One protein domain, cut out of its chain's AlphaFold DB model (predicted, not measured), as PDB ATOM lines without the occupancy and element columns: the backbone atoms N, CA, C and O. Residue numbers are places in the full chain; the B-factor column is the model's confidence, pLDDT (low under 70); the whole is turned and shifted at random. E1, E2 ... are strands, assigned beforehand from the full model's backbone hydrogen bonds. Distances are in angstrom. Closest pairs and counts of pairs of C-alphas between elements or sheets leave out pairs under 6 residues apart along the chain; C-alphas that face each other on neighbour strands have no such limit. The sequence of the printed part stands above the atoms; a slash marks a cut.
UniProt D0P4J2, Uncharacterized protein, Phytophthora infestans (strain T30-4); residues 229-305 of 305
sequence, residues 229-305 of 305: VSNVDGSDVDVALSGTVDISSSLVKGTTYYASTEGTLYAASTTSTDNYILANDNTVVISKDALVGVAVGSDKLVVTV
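Overview. This is residues 229 to 305 of the 305 residues of an uncharacterized protein of Phytophthora infestans (strain T30-4) (UniProt D0P4J2). A strongly twisted sheet of four short strands makes the middle of an elongated domain, with a small two-strand hairpin toward each end: E1 and E2 beyond the E3 edge of the sheet, E5 and E6 beyond the E4 edge. Residues 260 to 275, a long stretch with no named element, lead from the sheet to the second hairpin. The printed part has 77 residues, with eight named strands in the order E1 to E8, no named helix, and under half of the residues in named elements; its class is all strand. The large sheet has the order E3, E8, E7, E4, all antiparallel. The whole is compact, with a radius of gyration of the C-alphas of 12.8 A, and spans 40 by 23 by 19 A.

Along the chain. E1, residues 229 to 231, begins at C-alpha 229 (-20.457, 37.384, 1.625) and is 5.9 A long. E2, residues 238 to 240, is 6.5 A long. E3, residues 242 to 246, measures 11.9 A. E4, residues 256 to 259, measures 10.4 A and begins at C-alpha 256 (-17.997, 21.710, -7.032). E5, residues 276 to 279, is 9.8 A long, and E6, residues 284 to 287, is 10.2 A long. E7, residues 291 to 295, measures 11.9 A. E8, residues 300 to 304, measures 13.0 A and ends at C-alpha 304 (-15.073, 24.700, 2.739).

Arrangement. In the large sheet, E3 and E4 are the edge strands. E3 and E8 are antiparallel at 161 degrees, with N 245 and O 301 within hydrogen-bond range at 2.8 A. E8 and E7 form a hairpin at 143 degrees, with N 302 and O 294 at 2.8 A. E7 and E4 are antiparallel at 137 degrees, with N 257 and O 293 at 2.9 A. Residues 258 to 259 of E4 also pair, antiparallel, with residues 265 to 266. The hairpin E1 and E2 stands at 138 degrees, with N 230 and O 238 at 3.0 A; the closest C-alphas of E1 and E3, those of Ser 230 and Asp 246, are 6.5 A apart. The hairpin E5 and E6 stands at 156 degrees, with N 277 and O 286 at 2.9 A; the closest C-alphas of E4 and E6, those of Tyr 258 and Ile 286, are 7.4 A apart. E4 and E5 are only just apart, at 8.5 A.

Size, cuts and confidence. The two C-alphas farthest apart, those of Ser 235 and Thr 271, are 41.5 A from each other. The printed part has no cut and ends at Val 305, the chain's last residue. The link E4 to E5, with 16 residues, is long. The mean pLDDT of the printed part is 83.5, and residues 230 to 236, residues 270 to 272 and residue 305 are under 70.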
ATOM      1  N   VAL A 229     -19.538  36.348   1.154       82.00
ATOM      2  CA  VAL A 229     -20.457  37.384   1.625       82.00
ATOM      3  C   VAL A 229     -21.872  36.989   1.207       82.00
ATOM      4  O   VAL A 229     -22.160  36.915   0.014       82.00
ATOM      5  N   SER A 230     -22.738  36.690   2.175       67.88
ATOM      6  CA  SER A 230     -24.083  36.149   1.919       67.88
ATOM      7  C   SER A 230     -25.206  37.176   2.043       67.88
ATOM      8  O   SER A 230     -26.320  36.909   1.601       67.88
ATOM      9  N   ASN A 231     -24.933  38.343   2.629       62.84
ATOM     10  CA  ASN A 231     -25.915  39.408   2.798       62.84
ATOM     11  C   ASN A 231     -25.254  40.788   2.662       62.84
ATOM     12  O   ASN A 231     -24.231  41.049   3.295       62.84
ATOM     13  N   VAL A 232     -25.838  41.652   1.827       60.50
ATOM     14  CA  VAL A 232     -25.417  43.051   1.629       60.50
ATOM     15  C   VAL A 232     -26.642  43.974   1.739       60.50
ATOM     16  O   VAL A 232     -26.797  44.922   0.974       60.50
ATOM     17  N   ASP A 233     -27.547  43.689   2.677       54.75
ATOM     18  CA  ASP A 233     -28.697  44.545   2.980       54.75
ATOM     19  C   ASP A 233     -28.393  45.446   4.194       54.75
ATOM     20  O   ASP A 233     -28.678  45.109   5.342       54.75
ATOM     21  N   GLY A 234     -27.835  46.639   3.956       54.31
ATOM     22  CA  GLY A 234     -27.573  47.628   5.015       54.31
ATOM     23  C   GLY A 234     -26.220  47.471   5.727       54.31
ATOM     24  O   GLY A 234     -25.261  46.987   5.141       54.31
ATOM     25  N   SER A 235     -26.104  47.987   6.958       61.53
ATOM     26  CA  SER A 235     -24.826  48.208   7.671       61.53
ATOM     27  C   SER A 235     -24.055  46.950   8.082       61.53
ATOM     28  O   SER A 235     -22.913  47.084   8.520       61.53
ATOM     29  N   ASP A 236     -24.656  45.768   7.949       64.75
ATOM     30  CA  ASP A 236     -24.101  44.517   8.455       64.75
ATOM     31  C   ASP A 236     -23.754  43.590   7.283       64.75
ATOM     32  O   ASP A 236     -24.583  43.302   6.421       64.75
ATOM     33  N   VAL A 237     -22.495  43.150   7.246       72.25
ATOM     34  CA  VAL A 237     -21.957  42.232   6.236       72.25
ATOM     35  C   VAL A 237     -21.811  40.859   6.881       72.25
ATOM     36  O   VAL A 237     -20.946  40.671   7.738       72.25
ATOM     37  N   ASP A 238     -22.629  39.899   6.452       76.00
ATOM     38  CA  ASP A 238     -22.507  38.509   6.893       76.00
ATOM     39  C   ASP A 238     -21.481  37.772   6.027       76.00
ATOM     40  O   ASP A 238     -21.664  37.613   4.815       76.00
ATOM     41  N   VAL A 239     -20.397  37.314   6.661       82.38
ATOM     42  CA  VAL A 239     -19.327  36.541   6.016       82.38
ATOM     43  C   VAL A 239     -19.339  35.112   6.540       82.38
ATOM     44  O   VAL A 239     -19.052  34.851   7.708       82.38
ATOM     45  N   ALA A 240     -19.621  34.168   5.652       82.88
ATOM     46  CA  ALA A 240     -19.540  32.751   5.941       82.88
ATOM     47  C   ALA A 240     -18.160  32.202   5.570       82.88
ATOM     48  O   ALA A 240     -17.779  32.164   4.400       82.88
ATOM     49  N   LEU A 241     -17.423  31.745   6.581       83.44
ATOM     50  CA  LEU A 241     -16.128  31.078   6.406       83.44
ATOM     51  C   LEU A 241     -16.293  29.561   6.211       83.44
ATOM     52  O   LEU A 241     -15.437  28.900   5.643       83.44
ATOM     53  N   SER A 242     -17.393  28.977   6.691       84.62
ATOM     54  CA  SER A 242     -17.700  27.554   6.512       84.62
ATOM     55  C   SER A 242     -19.189  27.283   6.719       84.62
ATOM     56  O   SER A 242     -19.911  28.107   7.285       84.62
ATOM     57  N   GLY A 243     -19.644  26.106   6.290       86.00
ATOM     58  CA  GLY A 243     -21.027  25.671   6.475       86.00
ATOM     59  C   GLY A 243     -21.901  25.943   5.255       86.00
ATOM     60  O   GLY A 243     -21.403  26.143   4.155       86.00
ATOM     61  N   THR A 244     -23.220  25.859   5.421       88.75
ATOM     62  CA  THR A 244     -24.156  26.057   4.302       88.75
ATOM     63  C   THR A 244     -24.522  27.526   4.179       88.75
ATOM     64  O   THR A 244     -24.938  28.131   5.163       88.75
ATOM     65  N   VAL A 245     -24.404  28.064   2.970       88.12
ATOM     66  CA  VAL A 245     -24.655  29.468   2.650       88.12
ATOM     67  C   VAL A 245     -25.664  29.554   1.519       88.12
ATOM     68  O   VAL A 245     -25.577  28.786   0.556       88.12
ATOM     69  N   ASP A 246     -26.602  30.486   1.647       86.06
ATOM     70  CA  ASP A 246     -27.533  30.825   0.578       86.06
ATOM     71  C   ASP A 246     -26.840  31.770  -0.411       86.06
ATOM     72  O   ASP A 246     -26.195  32.740  -0.012       86.06
ATOM     73  N   ILE A 247     -26.951  31.480  -1.705       83.12
ATOM     74  CA  ILE A 247     -26.350  32.284  -2.765       83.12
ATOM     75  C   ILE A 247     -27.371  32.600  -3.861       83.12
ATOM     76  O   ILE A 247     -28.270  31.817  -4.154       83.12
ATOM     77  N   SER A 248     -27.196  33.739  -4.526       73.62
ATOM     78  CA  SER A 248     -28.112  34.250  -5.558       73.62
ATOM     79  C   SER A 248     -27.936  33.613  -6.948       73.62
ATOM     80  O   SER A 248     -28.554  34.054  -7.916       73.62
ATOM     81  N   SER A 249     -27.090  32.587  -7.074       76.81
ATOM     82  CA  SER A 249     -26.748  31.944  -8.350       76.81
ATOM     83  C   SER A 249     -27.470  30.613  -8.528       76.81
ATOM     84  O   SER A 249     -27.645  29.877  -7.565       76.81
ATOM     85  N   SER A 250     -27.837  30.269  -9.769       86.38
ATOM     86  CA  SER A 250     -28.433  28.966 -10.105       86.38
ATOM     87  C   SER A 250     -27.368  27.869 -10.141       86.38
ATOM     88  O   SER A 250     -26.709  27.652 -11.159       86.38
ATOM     89  N   LEU A 251     -27.194  27.182  -9.017       90.81
ATOM     90  CA  LEU A 251     -26.251  26.079  -8.872       90.81
ATOM     91  C   LEU A 251     -26.832  24.740  -9.340       90.81
ATOM     92  O   LEU A 251     -28.038  24.492  -9.296       90.81
ATOM     93  N   VAL A 252     -25.939  23.824  -9.710       92.50
ATOM     94  CA  VAL A 252     -26.258  22.419  -9.962       92.50
ATOM     95  C   VAL A 252     -25.875  21.607  -8.733       92.50
ATOM     96  O   VAL A 252     -24.714  21.556  -8.339       92.50
ATOM     97  N   LYS A 253     -26.859  20.957  -8.109       92.94
ATOM     98  CA  LYS A 253     -26.634  20.137  -6.913       92.94
ATOM     99  C   LYS A 253     -25.593  19.041  -7.176       92.94
ATOM    100  O   LYS A 253     -25.709  18.290  -8.138       92.94
ATOM    101  N   GLY A 254     -24.639  18.903  -6.258       91.62
ATOM    102  CA  GLY A 254     -23.535  17.945  -6.329       91.62
ATOM    103  C   GLY A 254     -22.309  18.461  -7.081       91.62
ATOM    104  O   GLY A 254     -21.301  17.763  -7.129       91.62
ATOM    105  N   THR A 255     -22.371  19.669  -7.645       93.25
ATOM    106  CA  THR A 255     -21.264  20.263  -8.393       93.25
ATOM    107  C   THR A 255     -20.350  21.073  -7.477       93.25
ATOM    108  O   THR A 255     -20.812  21.827  -6.617       93.25
ATOM    109  N   THR A 256     -19.044  20.911  -7.676       93.19
ATOM    110  CA  THR A 256     -17.997  21.710  -7.032       93.19
ATOM    111  C   THR A 256     -17.824  23.038  -7.758       93.19
ATOM    112  O   THR A 256     -17.739  23.057  -8.988       93.19
ATOM    113  N   TYR A 257     -17.732  24.126  -6.996       92.75
ATOM    114  CA  TYR A 257     -17.582  25.479  -7.518       92.75
ATOM    115  C   TYR A 257     -16.286  26.138  -7.049       92.75
ATOM    116  O   TYR A 257     -15.858  25.986  -5.902       92.75
ATOM    117  N   TYR A 258     -15.699  26.898  -7.966       91.94
ATOM    118  CA  TYR A 258     -14.476  27.671  -7.800       91.94
ATOM    119  C   TYR A 258     -14.800  29.140  -8.047       91.94
ATOM    120  O   TYR A 258     -15.607  29.442  -8.927       91.94
ATOM    121  N   ALA A 259     -14.206  30.046  -7.282       89.44
ATOM    122  CA  ALA A 259     -14.427  31.474  -7.464       89.44
ATOM    123  C   ALA A 259     -13.432  32.036  -8.480       89.44
ATOM    124  O   ALA A 259     -12.235  31.761  -8.405       89.44
ATOM    125  N   SER A 260     -13.915  32.872  -9.394       86.56
ATOM    126  CA  SER A 260     -13.056  33.901  -9.960       86.56
ATOM    127  C   SER A 260     -12.824  35.003  -8.940       86.56
ATOM    128  O   SER A 260     -13.443  35.096  -7.881       86.56
ATOM    129  N   THR A 261     -11.927  35.883  -9.308       77.06
ATOM    130  CA  THR A 261     -11.485  37.040  -8.538       77.06
ATOM    131  C   THR A 261     -12.544  38.121  -8.409       77.06
ATOM    132  O   THR A 261     -12.606  38.810  -7.397       77.06
ATOM    133  N   GLU A 262     -13.438  38.201  -9.389       80.00
ATOM    134  CA  GLU A 262     -14.661  39.005  -9.335       80.00
ATOM    135  C   GLU A 262     -15.765  38.348  -8.481       80.00
ATOM    136  O   GLU A 262     -16.857  38.892  -8.349       80.00
ATOM    137  N   GLY A 263     -15.513  37.163  -7.911       82.00
ATOM    138  CA  GLY A 263     -16.477  36.424  -7.094       82.00
ATOM    139  C   GLY A 263     -17.497  35.612  -7.898       82.00
ATOM    140  O   GLY A 263     -18.438  35.069  -7.319       82.00
ATOM    141  N   THR A 264     -17.323  35.485  -9.219       88.19
ATOM    142  CA  THR A 264     -18.182  34.620 -10.042       88.19
ATOM    143  C   THR A 264     -17.855  33.155  -9.768       88.19
ATOM    144  O   THR A 264     -16.692  32.757  -9.762       88.19
ATOM    145  N   LEU A 265     -18.880  32.329  -9.562       90.69
ATOM    146  CA  LEU A 265     -18.705  30.897  -9.336       90.69
ATOM    147  C   LEU A 265     -18.687  30.126 -10.658       90.69
ATOM    148  O   LEU A 265     -19.634  30.177 -11.441       90.69
ATOM    149  N   TYR A 266     -17.638  29.336 -10.854       92.12
ATOM    150  CA  TYR A 266     -17.448  28.473 -12.010       92.12
ATOM    151  C   TYR A 266     -17.436  27.002 -11.610       92.12
ATOM    152  O   TYR A 266     -16.861  26.611 -10.595       92.12
ATOM    153  N   ALA A 267     -18.034  26.177 -12.463       91.75
ATOM    154  CA  ALA A 267     -17.898  24.730 -12.434       91.75
ATOM    155  C   ALA A 267     -17.012  24.271 -13.599       91.75
ATOM    156  O   ALA A 267     -16.963  24.920 -14.647       91.75
ATOM    157  N   ALA A 268     -16.334  23.135 -13.432       89.75
ATOM    158  CA  ALA A 268     -15.561  22.535 -14.514       89.75
ATOM    159  C   ALA A 268     -16.487  22.108 -15.669       89.75
ATOM    160  O   ALA A 268     -17.498  21.447 -15.436       89.75
ATOM    161  N   SER A 269     -16.134  22.459 -16.906       80.81
ATOM    162  CA  SER A 269     -16.952  22.167 -18.088       80.81
ATOM    163  C   SER A 269     -16.924  20.685 -18.464       80.81
ATOM    164  O   SER A 269     -17.977  20.091 -18.659       80.81
ATOM    165  N   THR A 270     -15.744  20.067 -18.557       67.31
ATOM    166  CA  THR A 270     -15.623  18.657 -18.988       67.31
ATOM    167  C   THR A 270     -14.330  17.973 -18.538       67.31
ATOM    168  O   THR A 270     -14.285  16.746 -18.473       67.31
ATOM    169  N   THR A 271     -13.265  18.722 -18.231       64.81
ATOM    170  CA  THR A 271     -11.962  18.158 -17.848       64.81
ATOM    171  C   THR A 271     -11.282  19.049 -16.809       64.81
ATOM    172  O   THR A 271     -11.016  20.222 -17.061       64.81
ATOM    173  N   SER A 272     -11.001  18.498 -15.629       65.06
ATOM    174  CA  SER A 272     -10.170  19.132 -14.600       65.06
ATOM    175  C   SER A 272      -8.928  18.283 -14.370       65.06
ATOM    176  O   SER A 272      -9.044  17.059 -14.319       65.06
ATOM    177  N   THR A 273      -7.771  18.909 -14.185       74.25
ATOM    178  CA  THR A 273      -6.559  18.217 -13.713       74.25
ATOM    179  C   THR A 273      -6.477  18.293 -12.197       74.25
ATOM    180  O   THR A 273      -7.356  18.875 -11.571       74.25
ATOM    181  N   ASP A 274      -5.428  17.754 -11.579       77.94
ATOM    182  CA  ASP A 274      -5.217  17.889 -10.132       77.94
ATOM    183  C   ASP A 274      -4.969  19.341  -9.689       77.94
ATOM    184  O   ASP A 274      -5.275  19.675  -8.547       77.94
ATOM    185  N   ASN A 275      -4.551  20.224 -10.607       84.88
ATOM    186  CA  ASN A 275      -4.094  21.580 -10.281       84.88
ATOM    187  C   ASN A 275      -5.036  22.703 -10.751       84.88
ATOM    188  O   ASN A 275      -5.005  23.800 -10.202       84.88
ATOM    189  N   TYR A 276      -5.880  22.470 -11.762       87.12
ATOM    190  CA  TYR A 276      -6.759  23.509 -12.316       87.12
ATOM    191  C   TYR A 276      -8.065  22.941 -12.877       87.12
ATOM    192  O   TYR A 276      -8.199  21.736 -13.127       87.12
ATOM    193  N   ILE A 277      -9.024  23.835 -13.111       90.12
ATOM    194  CA  ILE A 277     -10.239  23.550 -13.875       90.12
ATOM    195  C   ILE A 277     -10.294  24.372 -15.162       90.12
ATOM    196  O   ILE A 277      -9.780  25.488 -15.232       90.12
ATOM    197  N   LEU A 278     -10.955  23.807 -16.171       88.88
ATOM    198  CA  LEU A 278     -11.398  24.526 -17.358       88.88
ATOM    199  C   LEU A 278     -12.900  24.767 -17.234       88.88
ATOM    200  O   LEU A 278     -13.661  23.819 -17.032       88.88
ATOM    201  N   ALA A 279     -13.314  26.022 -17.343       89.38
ATOM    202  CA  ALA A 279     -14.702  26.447 -17.249       89.38
ATOM    203  C   ALA A 279     -15.119  27.244 -18.490       89.38
ATOM    204  O   ALA A 279     -14.275  27.687 -19.274       89.38
ATOM    205  N   ASN A 280     -16.432  27.421 -18.653       87.88
ATOM    206  CA  ASN A 280     -17.043  28.175 -19.748       87.88
ATOM    207  C   ASN A 280     -16.506  27.745 -21.128       87.88
ATOM    208  O   ASN A 280     -15.840  28.516 -21.817       87.88
ATOM    209  N   ASP A 281     -16.708  26.476 -21.485       83.94
ATOM    210  CA  ASP A 281     -16.206  25.870 -22.729       83.94
ATOM    211  C   ASP A 281     -14.688  26.019 -22.899       83.94
ATOM    212  O   ASP A 281     -14.154  26.270 -23.980       83.94
ATOM    213  N   ASN A 282     -13.980  25.856 -21.782       82.75
ATOM    214  CA  ASN A 282     -12.534  25.994 -21.647       82.75
ATOM    215  C   ASN A 282     -11.998  27.424 -21.878       82.75
ATOM    216  O   ASN A 282     -10.788  27.622 -21.933       82.75
ATOM    217  N   THR A 283     -12.847  28.446 -21.981       87.06
ATOM    218  CA  THR A 283     -12.390  29.841 -22.136       87.06
ATOM    219  C   THR A 283     -11.898  30.469 -20.831       87.06
ATOM    220  O   THR A 283     -11.236  31.504 -20.868       87.06
ATOM    221  N   VAL A 284     -12.175  29.838 -19.687       89.31
ATOM    222  CA  VAL A 284     -11.712  30.278 -18.366       89.31
ATOM    223  C   VAL A 284     -10.873  29.173 -17.729       89.31
ATOM    224  O   VAL A 284     -11.303  28.019 -17.661       89.31
ATOM    225  N   VAL A 285      -9.677  29.525 -17.262       90.31
ATOM    226  CA  VAL A 285      -8.753  28.633 -16.557       90.31
ATOM    227  C   VAL A 285      -8.614  29.124 -15.123       90.31
ATOM    228  O   VAL A 285      -8.189  30.256 -14.898       90.31
ATOM    229  N   ILE A 286      -8.974  28.277 -14.157       90.00
ATOM    230  CA  ILE A 286      -8.989  28.640 -12.732       90.00
ATOM    231  C   ILE A 286      -8.127  27.657 -11.947       90.00
ATOM    232  O   ILE A 286      -8.288  26.440 -12.101       90.00
ATOM    233  N   SER A 287      -7.234  28.167 -11.094       89.00
ATOM    234  CA  SER A 287      -6.491  27.313 -10.155       89.00
ATOM    235  C   SER A 287      -7.452  26.593  -9.205       89.00
ATOM    236  O   SER A 287      -8.418  27.182  -8.717       89.00
ATOM    237  N   LYS A 288      -7.179  25.323  -8.885       89.31
ATOM    238  CA  LYS A 288      -7.999  24.572  -7.922       89.31
ATOM    239  C   LYS A 288      -7.910  25.109  -6.497       89.31
ATOM    240  O   LYS A 288      -8.791  24.809  -5.694       89.31
ATOM    241  N   ASP A 289      -6.915  25.939  -6.210       88.19
ATOM    242  CA  ASP A 289      -6.786  26.644  -4.934       88.19
ATOM    243  C   ASP A 289      -7.977  27.580  -4.700       88.19
ATOM    244  O   ASP A 289      -8.355  27.800  -3.557       88.19
ATOM    245  N   ALA A 290      -8.634  28.039  -5.773       89.00
ATOM    246  CA  ALA A 290      -9.827  28.880  -5.730       89.00
ATOM    247  C   ALA A 290     -11.121  28.118  -5.361       89.00
ATOM    248  O   ALA A 290     -12.227  28.601  -5.621       89.00
ATOM    249  N   LEU A 291     -11.009  26.899  -4.818       91.12
ATOM    250  CA  LEU A 291     -12.146  26.084  -4.393       91.12
ATOM    251  C   LEU A 291     -12.966  26.833  -3.339       91.12
ATOM    252  O   LEU A 291     -12.443  27.241  -2.309       91.12
ATOM    253  N   VAL A 292     -14.271  26.942  -3.579       90.81
ATOM    254  CA  VAL A 292     -15.207  27.558  -2.632       90.81
ATOM    255  C   VAL A 292     -15.983  26.488  -1.870       90.81
ATOM    256  O   VAL A 292     -16.150  26.570  -0.652       90.81
ATOM    257  N   GLY A 293     -16.492  25.483  -2.585       91.44
ATOM    258  CA  GLY A 293     -17.359  24.484  -1.976       91.44
ATOM    259  C   GLY A 293     -18.167  23.654  -2.964       91.44
ATOM    260  O   GLY A 293     -17.906  23.645  -4.169       91.44
ATOM    261  N   VAL A 294     -19.173  22.953  -2.440       93.19
ATOM    262  CA  VAL A 294     -20.045  22.043  -3.203       93.19
ATOM    263  C   VAL A 294     -21.504  22.453  -3.053       93.19
ATOM    264  O   VAL A 294     -21.994  22.690  -1.949       93.19
ATOM    265  N   ALA A 295     -22.225  22.510  -4.168       93.38
ATOM    266  CA  ALA A 295     -23.638  22.854  -4.177       93.38
ATOM    267  C   ALA A 295     -24.495  21.730  -3.583       93.38
ATOM    268  O   ALA A 295     -24.432  20.579  -4.019       93.38
ATOM    269  N   VAL A 296     -25.354  22.065  -2.621       93.81
ATOM    270  CA  VAL A 296     -26.317  21.127  -2.005       93.81
ATOM    271  C   VAL A 296     -27.767  21.404  -2.404       93.81
ATOM    272  O   VAL A 296     -28.638  20.551  -2.211       93.81
ATOM    273  N   GLY A 297     -28.008  22.558  -3.022       91.19
ATOM    274  CA  GLY A 297     -29.266  22.977  -3.632       91.19
ATOM    275  C   GLY A 297     -28.998  23.879  -4.835       91.19
ATOM    276  O   GLY A 297     -27.844  24.095  -5.196       91.19
ATOM    277  N   SER A 298     -30.058  24.397  -5.452       90.19
ATOM    278  CA  SER A 298     -29.950  25.352  -6.564       90.19
ATOM    279  C   SER A 298     -29.511  26.749  -6.131       90.19
ATOM    280  O   SER A 298     -29.134  27.540  -6.977       90.19
ATOM    281  N   ASP A 299     -29.575  27.035  -4.836       89.88
ATOM    282  CA  ASP A 299     -29.315  28.319  -4.184       89.88
ATOM    283  C   ASP A 299     -28.476  28.144  -2.906       89.88
ATOM    284  O   ASP A 299     -28.353  29.066  -2.111       89.88
ATOM    285  N   LYS A 300     -27.907  26.949  -2.681       90.56
ATOM    286  CA  LYS A 300     -27.178  26.605  -1.452       90.56
ATOM    287  C   LYS A 300     -25.828  25.978  -1.749       90.56
ATOM    288  O   LYS A 300     -25.760  24.936  -2.412       90.56
ATOM    289  N   LEU A 301     -24.781  26.546  -1.162       90.50
ATOM    290  CA  LEU A 301     -23.410  26.058  -1.251       90.50
ATOM    291  C   LEU A 301     -22.911  25.648   0.137       90.50
ATOM    292  O   LEU A 301     -23.050  26.404   1.095       90.50
ATOM    293  N   VAL A 302     -22.326  24.457   0.260       91.62
ATOM    294  CA  VAL A 302     -21.534  24.094   1.441       91.62
ATOM    295  C   VAL A 302     -20.116  24.586   1.216       91.62
ATOM    296  O   VAL A 302     -19.417  24.077   0.344       91.62
ATOM    297  N   VAL A 303     -19.731  25.577   2.007       87.81
ATOM    298  CA  VAL A 303     -18.454  26.278   1.955       87.81
ATOM    299  C   VAL A 303     -17.407  25.531   2.764       87.81
ATOM    300  O   VAL A 303     -17.648  25.144   3.912       87.81
ATOM    301  N   THR A 304     -16.241  25.355   2.150       74.88
ATOM    302  CA  THR A 304     -15.073  24.700   2.739       74.88
ATOM    303  C   THR A 304     -13.844  25.573   2.499       74.88
ATOM    304  O   THR A 304     -13.038  25.260   1.621       74.88
ATOM    305  N   VAL A 305     -13.746  26.692   3.222       64.88
ATOM    306  CA  VAL A 305     -12.542  27.539   3.237       64.88
ATOM    307  C   VAL A 305     -11.528  27.009   4.242       64.88
ATOM    308  O   VAL A 305     -11.953  26.657   5.367       64.88
TER     309      VAL A 305